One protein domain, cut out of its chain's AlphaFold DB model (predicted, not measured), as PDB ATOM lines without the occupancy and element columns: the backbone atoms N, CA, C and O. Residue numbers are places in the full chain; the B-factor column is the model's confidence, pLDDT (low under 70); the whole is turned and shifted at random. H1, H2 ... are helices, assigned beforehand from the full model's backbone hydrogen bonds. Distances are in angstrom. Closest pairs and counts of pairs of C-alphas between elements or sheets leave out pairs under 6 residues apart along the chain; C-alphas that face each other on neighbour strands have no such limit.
ATOM      1  N   LYS A 162     188.403 190.677 210.556       91.75
ATOM      2  CA  LYS A 162     187.592 189.821 209.681       91.75
ATOM      3  C   LYS A 162     186.438 190.598 209.046       91.75
ATOM      4  O   LYS A 162     186.202 190.480 207.849       91.75
ATOM      5  N   ASP A 163     185.780 191.459 209.821       93.00
ATOM      6  CA  ASP A 163     184.739 192.366 209.312       93.00
ATOM      7  C   ASP A 163     185.294 193.318 208.237       93.00
ATOM      8  O   ASP A 163     184.665 193.518 207.200       93.00
ATOM      9  N   ARG A 164     186.515 193.842 208.427       94.75
ATOM     10  CA  ARG A 164     187.195 194.657 207.410       94.75
ATOM     11  C   ARG A 164     187.502 193.856 206.147       94.75
ATOM     12  O   ARG A 164     187.358 194.389 205.050       94.75
ATOM     13  N   GLY A 165     187.895 192.592 206.300       95.19
ATOM     14  CA  GLY A 165     188.073 191.658 205.190       95.19
ATOM     15  C   GLY A 165     186.801 191.500 204.356       95.19
ATOM     16  O   GLY A 165     186.865 191.648 203.139       95.19
ATOM     17  N   TYR A 166     185.646 191.289 204.996       94.56
ATOM     18  CA  TYR A 166     184.358 191.190 204.297       94.56
ATOM     19  C   TYR A 166     183.944 192.495 203.602       94.56
ATOM     20  O   TYR A 166     183.474 192.441 202.468       94.56
ATOM     21  N   GLU A 167     184.142 193.663 204.229       94.62
ATOM     22  CA  GLU A 167     183.879 194.958 203.573       94.62
ATOM     23  C   GLU A 167     184.719 195.115 202.294       94.62
ATOM     24  O   GLU A 167     184.198 195.465 201.237       94.62
ATOM     25  N   LEU A 168     186.019 194.820 202.378       96.81
ATOM     26  CA  LEU A 168     186.930 194.911 201.238       96.81
ATOM     27  C   LEU A 168     186.596 193.887 200.149       96.81
ATOM     28  O   LEU A 168     186.675 194.220 198.970       96.81
ATOM     29  N   LEU A 169     186.217 192.666 200.534       96.62
ATOM     30  CA  LEU A 169     185.766 191.632 199.608       96.62
ATOM     31  C   LEU A 169     184.534 192.095 198.831       96.62
ATOM     32  O   LEU A 169     184.535 192.017 197.607       96.62
ATOM     33  N   HIS A 170     183.529 192.641 199.517       96.44
ATOM     34  CA  HIS A 170     182.329 193.165 198.868       96.44
ATOM     35  C   HIS A 170     182.667 194.267 197.849       96.44
ATOM     36  O   HIS A 170     182.255 194.172 196.695       96.44
ATOM     37  N   ASP A 171     183.524 195.228 198.222       95.75
ATOM     38  CA  ASP A 171     184.000 196.282 197.312       95.75
ATOM     39  C   ASP A 171     184.726 195.721 196.068       95.75
ATOM     40  O   ASP A 171     184.728 196.341 195.000       95.75
ATOM     41  N   ILE A 172     185.423 194.587 196.205       97.12
ATOM     42  CA  ILE A 172     186.111 193.909 195.097       97.12
ATOM     43  C   ILE A 172     185.099 193.172 194.219       97.12
ATOM     44  O   ILE A 172     185.195 193.273 192.997       97.12
ATOM     45  N   MET A 173     184.130 192.470 194.812       95.69
ATOM     46  CA  MET A 173     183.089 191.743 194.080       95.69
ATOM     47  C   MET A 173     182.261 192.681 193.202       95.69
ATOM     48  O   MET A 173     182.113 192.413 192.013       95.69
ATOM     49  N   ASP A 174     181.852 193.834 193.732       94.31
ATOM     50  CA  ASP A 174     181.129 194.856 192.968       94.31
ATOM     51  C   ASP A 174     181.929 195.338 191.740       94.31
ATOM     52  O   ASP A 174     181.373 195.653 190.690       94.31
ATOM     53  N   LYS A 175     183.265 195.378 191.841       95.00
ATOM     54  CA  LYS A 175     184.153 195.726 190.716       95.00
ATOM     55  C   LYS A 175     184.368 194.569 189.749       95.00
ATOM     56  O   LYS A 175     184.582 194.805 188.561       95.00
ATOM     57  N   LEU A 176     184.348 193.328 190.230       94.00
ATOM     58  CA  LEU A 176     184.471 192.147 189.376       94.00
ATOM     59  C   LEU A 176     183.290 192.033 188.406       94.00
ATOM     60  O   LEU A 176     183.484 191.564 187.286       94.00
ATOM     61  N   GLU A 177     182.108 192.533 188.785       89.88
ATOM     62  CA  GLU A 177     180.954 192.629 187.882       89.88
ATOM     63  C   GLU A 177     181.236 193.499 186.645       89.88
ATOM     64  O   GLU A 177     180.668 193.257 185.576       89.88
ATOM     65  N   SER A 178     182.114 194.503 186.764       89.81
ATOM     66  CA  SER A 178     182.441 195.420 185.670       89.81
ATOM     67  C   SER A 178     183.732 195.065 184.937       89.81
ATOM     68  O   SER A 178     183.780 195.161 183.709       89.81
ATOM     69  N   SER A 179     184.798 194.704 185.656       94.06
ATOM     70  CA  SER A 179     186.108 194.428 185.063       94.06
ATOM     71  C   SER A 179     187.050 193.720 186.036       94.06
ATOM     72  O   SER A 179     187.431 194.273 187.071       94.06
ATOM     73  N   THR A 180     187.531 192.535 185.647       94.62
ATOM     74  CA  THR A 180     188.556 191.786 186.390       94.62
ATOM     75  C   THR A 180     189.811 192.619 186.629       94.62
ATOM     76  O   THR A 180     190.261 192.735 187.766       94.62
ATOM     77  N   THR A 181     190.349 193.256 185.585       94.62
ATOM     78  CA  THR A 181     191.550 194.094 185.694       94.62
ATOM     79  C   THR A 181     191.327 195.259 186.664       94.62
ATOM     80  O   THR A 181     192.175 195.530 187.509       94.62
ATOM     81  N   GLU A 182     190.180 195.944 186.608       95.00
ATOM     82  CA  GLU A 182     189.923 197.050 187.542       95.00
ATOM     83  C   GLU A 182     189.795 196.576 188.990       95.00
ATOM     84  O   GLU A 182     190.234 197.281 189.901       95.00
ATOM     85  N   ALA A 183     189.218 195.394 189.213       96.19
ATOM     86  CA  ALA A 183     189.077 194.809 190.537       96.19
ATOM     87  C   ALA A 183     190.438 194.440 191.149       96.19
ATOM     88  O   ALA A 183     190.748 194.893 192.251       96.19
ATOM     89  N   VAL A 184     191.290 193.701 190.429       96.62
ATOM     90  CA  VAL A 184     192.569 193.174 190.959       96.62
ATOM     91  C   VAL A 184     193.678 194.226 191.099       96.62
ATOM     92  O   VAL A 184     194.664 193.997 191.800       96.62
ATOM     93  N   TYR A 185     193.518 195.401 190.481       95.94
ATOM     94  CA  TYR A 185     194.376 196.578 190.705       95.94
ATOM     95  C   TYR A 185     193.683 197.685 191.512       95.94
ATOM     96  O   TYR A 185     194.199 198.802 191.626       95.94
ATOM     97  N   SER A 186     192.512 197.404 192.079       96.44
ATOM     98  CA  SER A 186     191.806 198.363 192.919       96.44
ATOM     99  C   SER A 186     192.521 198.593 194.251       96.44
ATOM    100  O   SER A 186     193.287 197.764 194.749       96.44
ATOM    101  N   LYS A 187     192.216 199.735 194.878       96.06
ATOM    102  CA  LYS A 187     192.666 200.011 196.243       96.06
ATOM    103  C   LYS A 187     192.137 198.962 197.229       96.06
ATOM    104  O   LYS A 187     192.907 198.517 198.065       96.06
ATOM    105  N   SER A 188     190.871 198.553 197.122       96.31
ATOM    106  CA  SER A 188     190.275 197.563 198.027       96.31
ATOM    107  C   SER A 188     190.986 196.210 197.944       96.31
ATOM    108  O   SER A 188     191.291 195.628 198.978       96.31
ATOM    109  N   PHE A 189     191.360 195.763 196.742       97.38
ATOM    110  CA  PHE A 189     192.161 194.549 196.560       97.38
ATOM    111  C   PHE A 189     193.545 194.659 197.204       97.38
ATOM    112  O   PHE A 189     193.966 193.780 197.952       97.38
ATOM    113  N   ARG A 190     194.245 195.776 196.978       96.62
ATOM    114  CA  ARG A 190     195.537 196.039 197.622       96.62
ATOM    115  C   ARG A 190     195.426 196.084 199.149       96.62
ATOM    116  O   ARG A 190     196.280 195.522 199.835       96.62
ATOM    117  N   ASP A 191     194.413 196.769 199.666       95.50
ATOM    118  CA  ASP A 191     194.165 196.897 201.101       95.50
ATOM    119  C   ASP A 191     193.844 195.517 201.705       95.50
ATOM    120  O   ASP A 191     194.363 195.203 202.772       95.50
ATOM    121  N   LEU A 192     193.090 194.659 201.001       96.31
ATOM    122  CA  LEU A 192     192.802 193.280 201.415       96.31
ATOM    123  C   LEU A 192     194.083 192.441 201.478       96.31
ATOM    124  O   LEU A 192     194.359 191.803 202.487       96.31
ATOM    125  N   LEU A 193     194.907 192.472 200.432       95.69
ATOM    126  CA  LEU A 193     196.175 191.742 200.425       95.69
ATOM    127  C   LEU A 193     197.120 192.215 201.537       95.69
ATOM    128  O   LEU A 193     197.748 191.397 202.203       95.69
ATOM    129  N   THR A 194     197.176 193.526 201.780       93.81
ATOM    130  CA  THR A 194     197.964 194.102 202.880       93.81
ATOM    131  C   THR A 194     197.435 193.640 204.239       93.81
ATOM    132  O   THR A 194     198.224 193.280 205.106       93.81
ATOM    133  N   LEU A 195     196.108 193.610 204.414       93.88
ATOM    134  CA  LEU A 195     195.446 193.128 205.626       93.88
ATOM    135  C   LEU A 195     195.880 191.688 205.948       93.88
ATOM    136  O   LEU A 195     196.259 191.397 207.076       93.88
ATOM    137  N   TYR A 196     195.943 190.814 204.943       92.62
ATOM    138  CA  TYR A 196     196.395 189.424 205.089       92.62
ATOM    139  C   TYR A 196     197.912 189.223 204.888       92.62
ATOM    140  O   TYR A 196     198.357 188.112 204.609       92.62
ATOM    141  N   ASN A 197     198.719 190.276 205.077       92.62
ATOM    142  CA  ASN A 197     200.190 190.238 205.084       92.62
ATOM    143  C   ASN A 197     200.844 189.706 203.792       92.62
ATOM    144  O   ASN A 197     201.865 189.022 203.836       92.62
ATOM    145  N   TYR A 198     200.280 190.018 202.624       92.75
ATOM    146  CA  TYR A 198     200.955 189.761 201.351       92.75
ATOM    147  C   TYR A 198     202.002 190.840 201.050       92.75
ATOM    148  O   TYR A 198     201.671 192.013 200.884       92.75
ATOM    149  N   ASP A 199     203.256 190.418 200.886       87.94
ATOM    150  CA  ASP A 199     204.380 191.328 200.626       87.94
ATOM    151  C   ASP A 199     204.520 191.733 199.144       87.94
ATOM    152  O   ASP A 199     204.898 192.864 198.836       87.94
ATOM    153  N   ASP A 200     204.202 190.830 198.205       92.94
ATOM    154  CA  ASP A 200     204.342 191.056 196.754       92.94
ATOM    155  C   ASP A 200     202.982 191.252 196.075       92.94
ATOM    156  O   ASP A 200     202.477 190.409 195.329       92.94
ATOM    157  N   ILE A 201     202.368 192.397 196.366       93.69
ATOM    158  CA  ILE A 201     201.037 192.751 195.861       93.69
ATOM    159  C   ILE A 201     201.009 192.755 194.325       93.69
ATOM    160  O   ILE A 201     200.038 192.294 193.734       93.69
ATOM    161  N   GLU A 202     202.073 193.219 193.659       93.62
ATOM    162  CA  GLU A 202     202.106 193.300 192.195       93.62
ATOM    163  C   GLU A 202     202.110 191.910 191.545       93.62
ATOM    164  O   GLU A 202     201.343 191.661 190.609       93.62
ATOM    165  N   SER A 203     202.943 190.984 192.034       95.00
ATOM    166  CA  SER A 203     202.950 189.615 191.515       95.00
ATOM    167  C   SER A 203     201.638 188.892 191.807       95.00
ATOM    168  O   SER A 203     201.187 188.092 190.983       95.00
ATOM    169  N   VAL A 204     201.021 189.146 192.963       94.69
ATOM    170  CA  VAL A 204     199.737 188.536 193.325       94.69
ATOM    171  C   VAL A 204     198.622 189.071 192.430       94.69
ATOM    172  O   VAL A 204     197.910 188.263 191.841       94.69
ATOM    173  N   SER A 205     198.518 190.388 192.222       95.56
ATOM    174  CA  SER A 205     197.532 190.985 191.308       95.56
ATOM    175  C   SER A 205     197.623 190.403 189.895       95.56
ATOM    176  O   SER A 205     196.601 190.018 189.336       95.56
ATOM    177  N   LYS A 206     198.835 190.237 189.340       95.56
ATOM    178  CA  LYS A 206     199.026 189.610 188.014       95.56
ATOM    179  C   LYS A 206     198.561 188.157 187.967       95.56
ATOM    180  O   LYS A 206     198.057 187.705 186.943       95.56
ATOM    181  N   ARG A 207     198.744 187.411 189.060       95.19
ATOM    182  CA  ARG A 207     198.267 186.027 189.164       95.19
ATOM    183  C   ARG A 207     196.740 185.976 189.176       95.19
ATOM    184  O   ARG A 207     196.183 185.161 188.453       95.19
ATOM    185  N   PHE A 208     196.096 186.850 189.949       95.88
ATOM    186  CA  PHE A 208     194.636 186.959 189.990       95.88
ATOM    187  C   PHE A 208     194.051 187.440 188.654       95.88
ATOM    188  O   PHE A 208     193.038 186.919 188.218       95.88
ATOM    189  N   GLU A 209     194.711 188.360 187.946       94.75
ATOM    190  CA  GLU A 209     194.275 188.809 186.613       94.75
ATOM    191  C   GLU A 209     194.242 187.675 185.571       94.75
ATOM    192  O   GLU A 209     193.459 187.719 184.625       94.75
ATOM    193  N   ALA A 210     195.092 186.660 185.739       94.81
ATOM    194  CA  ALA A 210     195.166 185.506 184.846       94.81
ATOM    195  C   ALA A 210     194.187 184.371 185.209       94.81
ATOM    196  O   ALA A 210     194.109 183.392 184.464       94.81
ATOM    197  N   MET A 211     193.484 184.473 186.342       96.06
ATOM    198  CA  MET A 211     192.490 183.496 186.797       96.06
ATOM    199  C   MET A 211     191.127 183.746 186.141       96.06
ATOM    200  O   MET A 211     190.815 184.852 185.694       96.06
ATOM    201  N   SER A 212     190.294 182.709 186.089       95.62
ATOM    202  CA  SER A 212     188.876 182.877 185.771       95.62
ATOM    203  C   SER A 212     188.137 183.579 186.916       95.62
ATOM    204  O   SER A 212     188.588 183.575 188.058       95.62
ATOM    205  N   LEU A 213     186.985 184.185 186.616       94.12
ATOM    206  CA  LEU A 213     186.191 184.904 187.616       94.12
ATOM    207  C   LEU A 213     185.815 184.015 188.816       94.12
ATOM    208  O   LEU A 213     185.960 184.455 189.952       94.12
ATOM    209  N   ASP A 214     185.393 182.775 188.560       95.50
ATOM    210  CA  ASP A 214     185.004 181.831 189.614       95.50
ATOM    211  C   ASP A 214     186.197 181.488 190.522       95.50
ATOM    212  O   ASP A 214     186.067 181.515 191.742       95.50
ATOM    213  N   GLU A 215     187.384 181.269 189.942       96.94
ATOM    214  CA  GLU A 215     188.619 181.019 190.702       96.94
ATOM    215  C   GLU A 215     189.037 182.230 191.549       96.94
ATOM    216  O   GLU A 215     189.561 182.063 192.650       96.94
ATOM    217  N   ILE A 216     188.823 183.455 191.052       95.69
ATOM    218  CA  ILE A 216     189.105 184.681 191.809       95.69
ATOM    219  C   ILE A 216     188.185 184.771 193.024       95.69
ATOM    220  O   ILE A 216     188.667 185.057 194.119       95.69
ATOM    221  N   ILE A 217     186.881 184.560 192.830       95.06
ATOM    222  CA  ILE A 217     185.888 184.652 193.905       95.06
ATOM    223  C   ILE A 217     186.190 183.603 194.977       95.06
ATOM    224  O   ILE A 217     186.361 183.980 196.133       95.06
ATOM    225  N   GLU A 218     186.365 182.337 194.585       96.38
ATOM    226  CA  GLU A 218     186.684 181.239 195.508       96.38
ATOM    227  C   GLU A 218     187.957 181.542 196.313       96.38
ATOM    228  O   GLU A 218     187.951 181.480 197.540       96.38
ATOM    229  N   ALA A 219     189.034 181.976 195.650       95.44
ATOM    230  CA  ALA A 219     190.291 182.283 196.327       95.44
ATOM    231  C   ALA A 219     190.189 183.470 197.304       95.44
ATOM    232  O   ALA A 219     190.903 183.503 198.310       95.44
ATOM    233  N   LEU A 220     189.354 184.469 197.003       95.50
ATOM    234  CA  LEU A 220     189.148 185.628 197.873       95.50
ATOM    235  C   LEU A 220     188.229 185.314 199.058       95.50
ATOM    236  O   LEU A 220     188.496 185.784 200.165       95.50
ATOM    237  N   GLU A 221     187.181 184.518 198.847       94.94
ATOM    238  CA  GLU A 221     186.320 184.010 199.918       94.94
ATOM    239  C   GLU A 221     187.134 183.137 200.878       94.94
ATOM    240  O   GLU A 221     187.165 183.414 202.079       94.94
ATOM    241  N   ASP A 222     187.909 182.186 200.348       94.69
ATOM    242  CA  ASP A 222     188.796 181.330 201.137       94.69
ATOM    243  C   ASP A 222     189.799 182.140 201.963       94.69
ATOM    244  O   ASP A 222     190.059 181.811 203.125       94.69
ATOM    245  N   LEU A 223     190.354 183.210 201.384       92.88
ATOM    246  CA  LEU A 223     191.284 184.091 202.080       92.88
ATOM    247  C   LEU A 223     190.635 184.731 203.313       92.88
ATOM    248  O   LEU A 223     191.260 184.767 204.371       92.88
ATOM    249  N   VAL A 224     189.401 185.228 203.191       92.88
ATOM    250  CA  VAL A 224     188.697 185.914 204.287       92.88
ATOM    251  C   VAL A 224     188.119 184.930 205.309       92.88
ATOM    252  O   VAL A 224     188.037 185.241 206.500       92.88
ATOM    253  N   GLU A 225     187.716 183.736 204.877       90.25
ATOM    254  CA  GLU A 225     187.098 182.752 205.763       90.25
ATOM    255  C   GLU A 225     188.109 181.971 206.604       90.25
ATOM    256  O   GLU A 225     187.846 181.765 207.796       90.25
ATOM    257  N   ASN A 226     189.241 181.580 206.006       85.75
ATOM    258  CA  ASN A 226     190.156 180.571 206.553       85.75
ATOM    259  C   ASN A 226     191.478 181.119 207.121       85.75
ATOM    260  O   ASN A 226     192.300 180.325 207.589       85.75
ATOM    261  N   SER A 227     191.688 182.437 207.081       74.56
ATOM    262  CA  SER A 227     192.883 183.097 207.638       74.56
ATOM    263  C   SER A 227     192.694 183.608 209.064       74.56
ATOM    264  O   SER A 227     191.540 183.879 209.473       74.56
TER     265      SER A 227
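This is residues 162 to 227 of the 227 residues of an uncharacterized protein of Pontibacter sp. S10-8 (UniProt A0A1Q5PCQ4). Look first at the two long helices, H1 and H5, the first and last named elements, which lie side by side and run opposite ways; three short helices, H2, H3 and H4, gather along one side of this pair. H2 and H3 pack on H1, and H4 packs on H2, away from H1. The printed part has 66 residues with five named helices, H1 to H5 in that order along the chain, and no named strand; the class is all helix. The whole is compact, with a radius of gyration of the C-alphas of 10.5 A, and rounded, spanning 25 by 23 by 19 A.

Find C-alpha 162 at (187.592, 189.821, 209.681); from there H1, residues 162 to 176, runs 20.7 A to C-alpha 176 at (184.471, 192.147, 189.376). H5, residues 213 to 226, is 19.8 A long and ends with C-alpha 226 at (190.156, 180.571, 206.553). Between them in the chain, look for H2 at residues 180 to 184, H3 at residues 187 to 195, 12.0 A long, and H4 at residues 201 to 209, 12.1 A long.

Begin at the hub, H1, which touches H2, H3 and H5. H5 touches it at a shallow tilt of 6 degrees, opposite ways; the closest C-alphas, those of Gly 165 and Val 224, are 5.8 A apart. H3 touches H1 opposite ways at a shallow tilt of 33 degrees, only just short of steep, and the closest C-alphas are those of Leu 168 and Ser 188, 5.3 A apart. H2 touches H1 at residues 172 to 176 alone, closest at the C-alphas of Lys 175 and Ala 183, 5.0 A. Farther out, H4 touches H2, with the C-alphas of Val 184 and Ser 205 closest at 5.4 A. H4 and H3 only just touch, with 3 pairs of C-alphas within 8 A, the closest those of Arg 190 and Ile 201 at 6.6 A; their steep tilt is 61 degrees. H4 is close to H5 but not clearly touching, the closest C-alphas being those of Phe 208 and Ile 216, 6.3 A apart. H3 and H5 are near each other, and H1 and H4 are apart. The helix packing is mostly aligned, only just: of 3 touching pairs with a tilt, 2 are shallow. Along the backbones of H2, H3, H4 and H5, every O i to N i+4 pair is within hydrogen-bond range; in H1, 10 of 11 are.

The two C-alphas farthest apart, those of Asp 163 and Ala 210, are 27.5 A from each other. Check the ends, and you will find C-alphas 162 and 227 8.8 A apart; Ser 227 is the chain's last residue. The printed part has no cut, and the four links between the helices are tight. The mean pLDDT of the printed part is 94.2, and no printed residue is under 70.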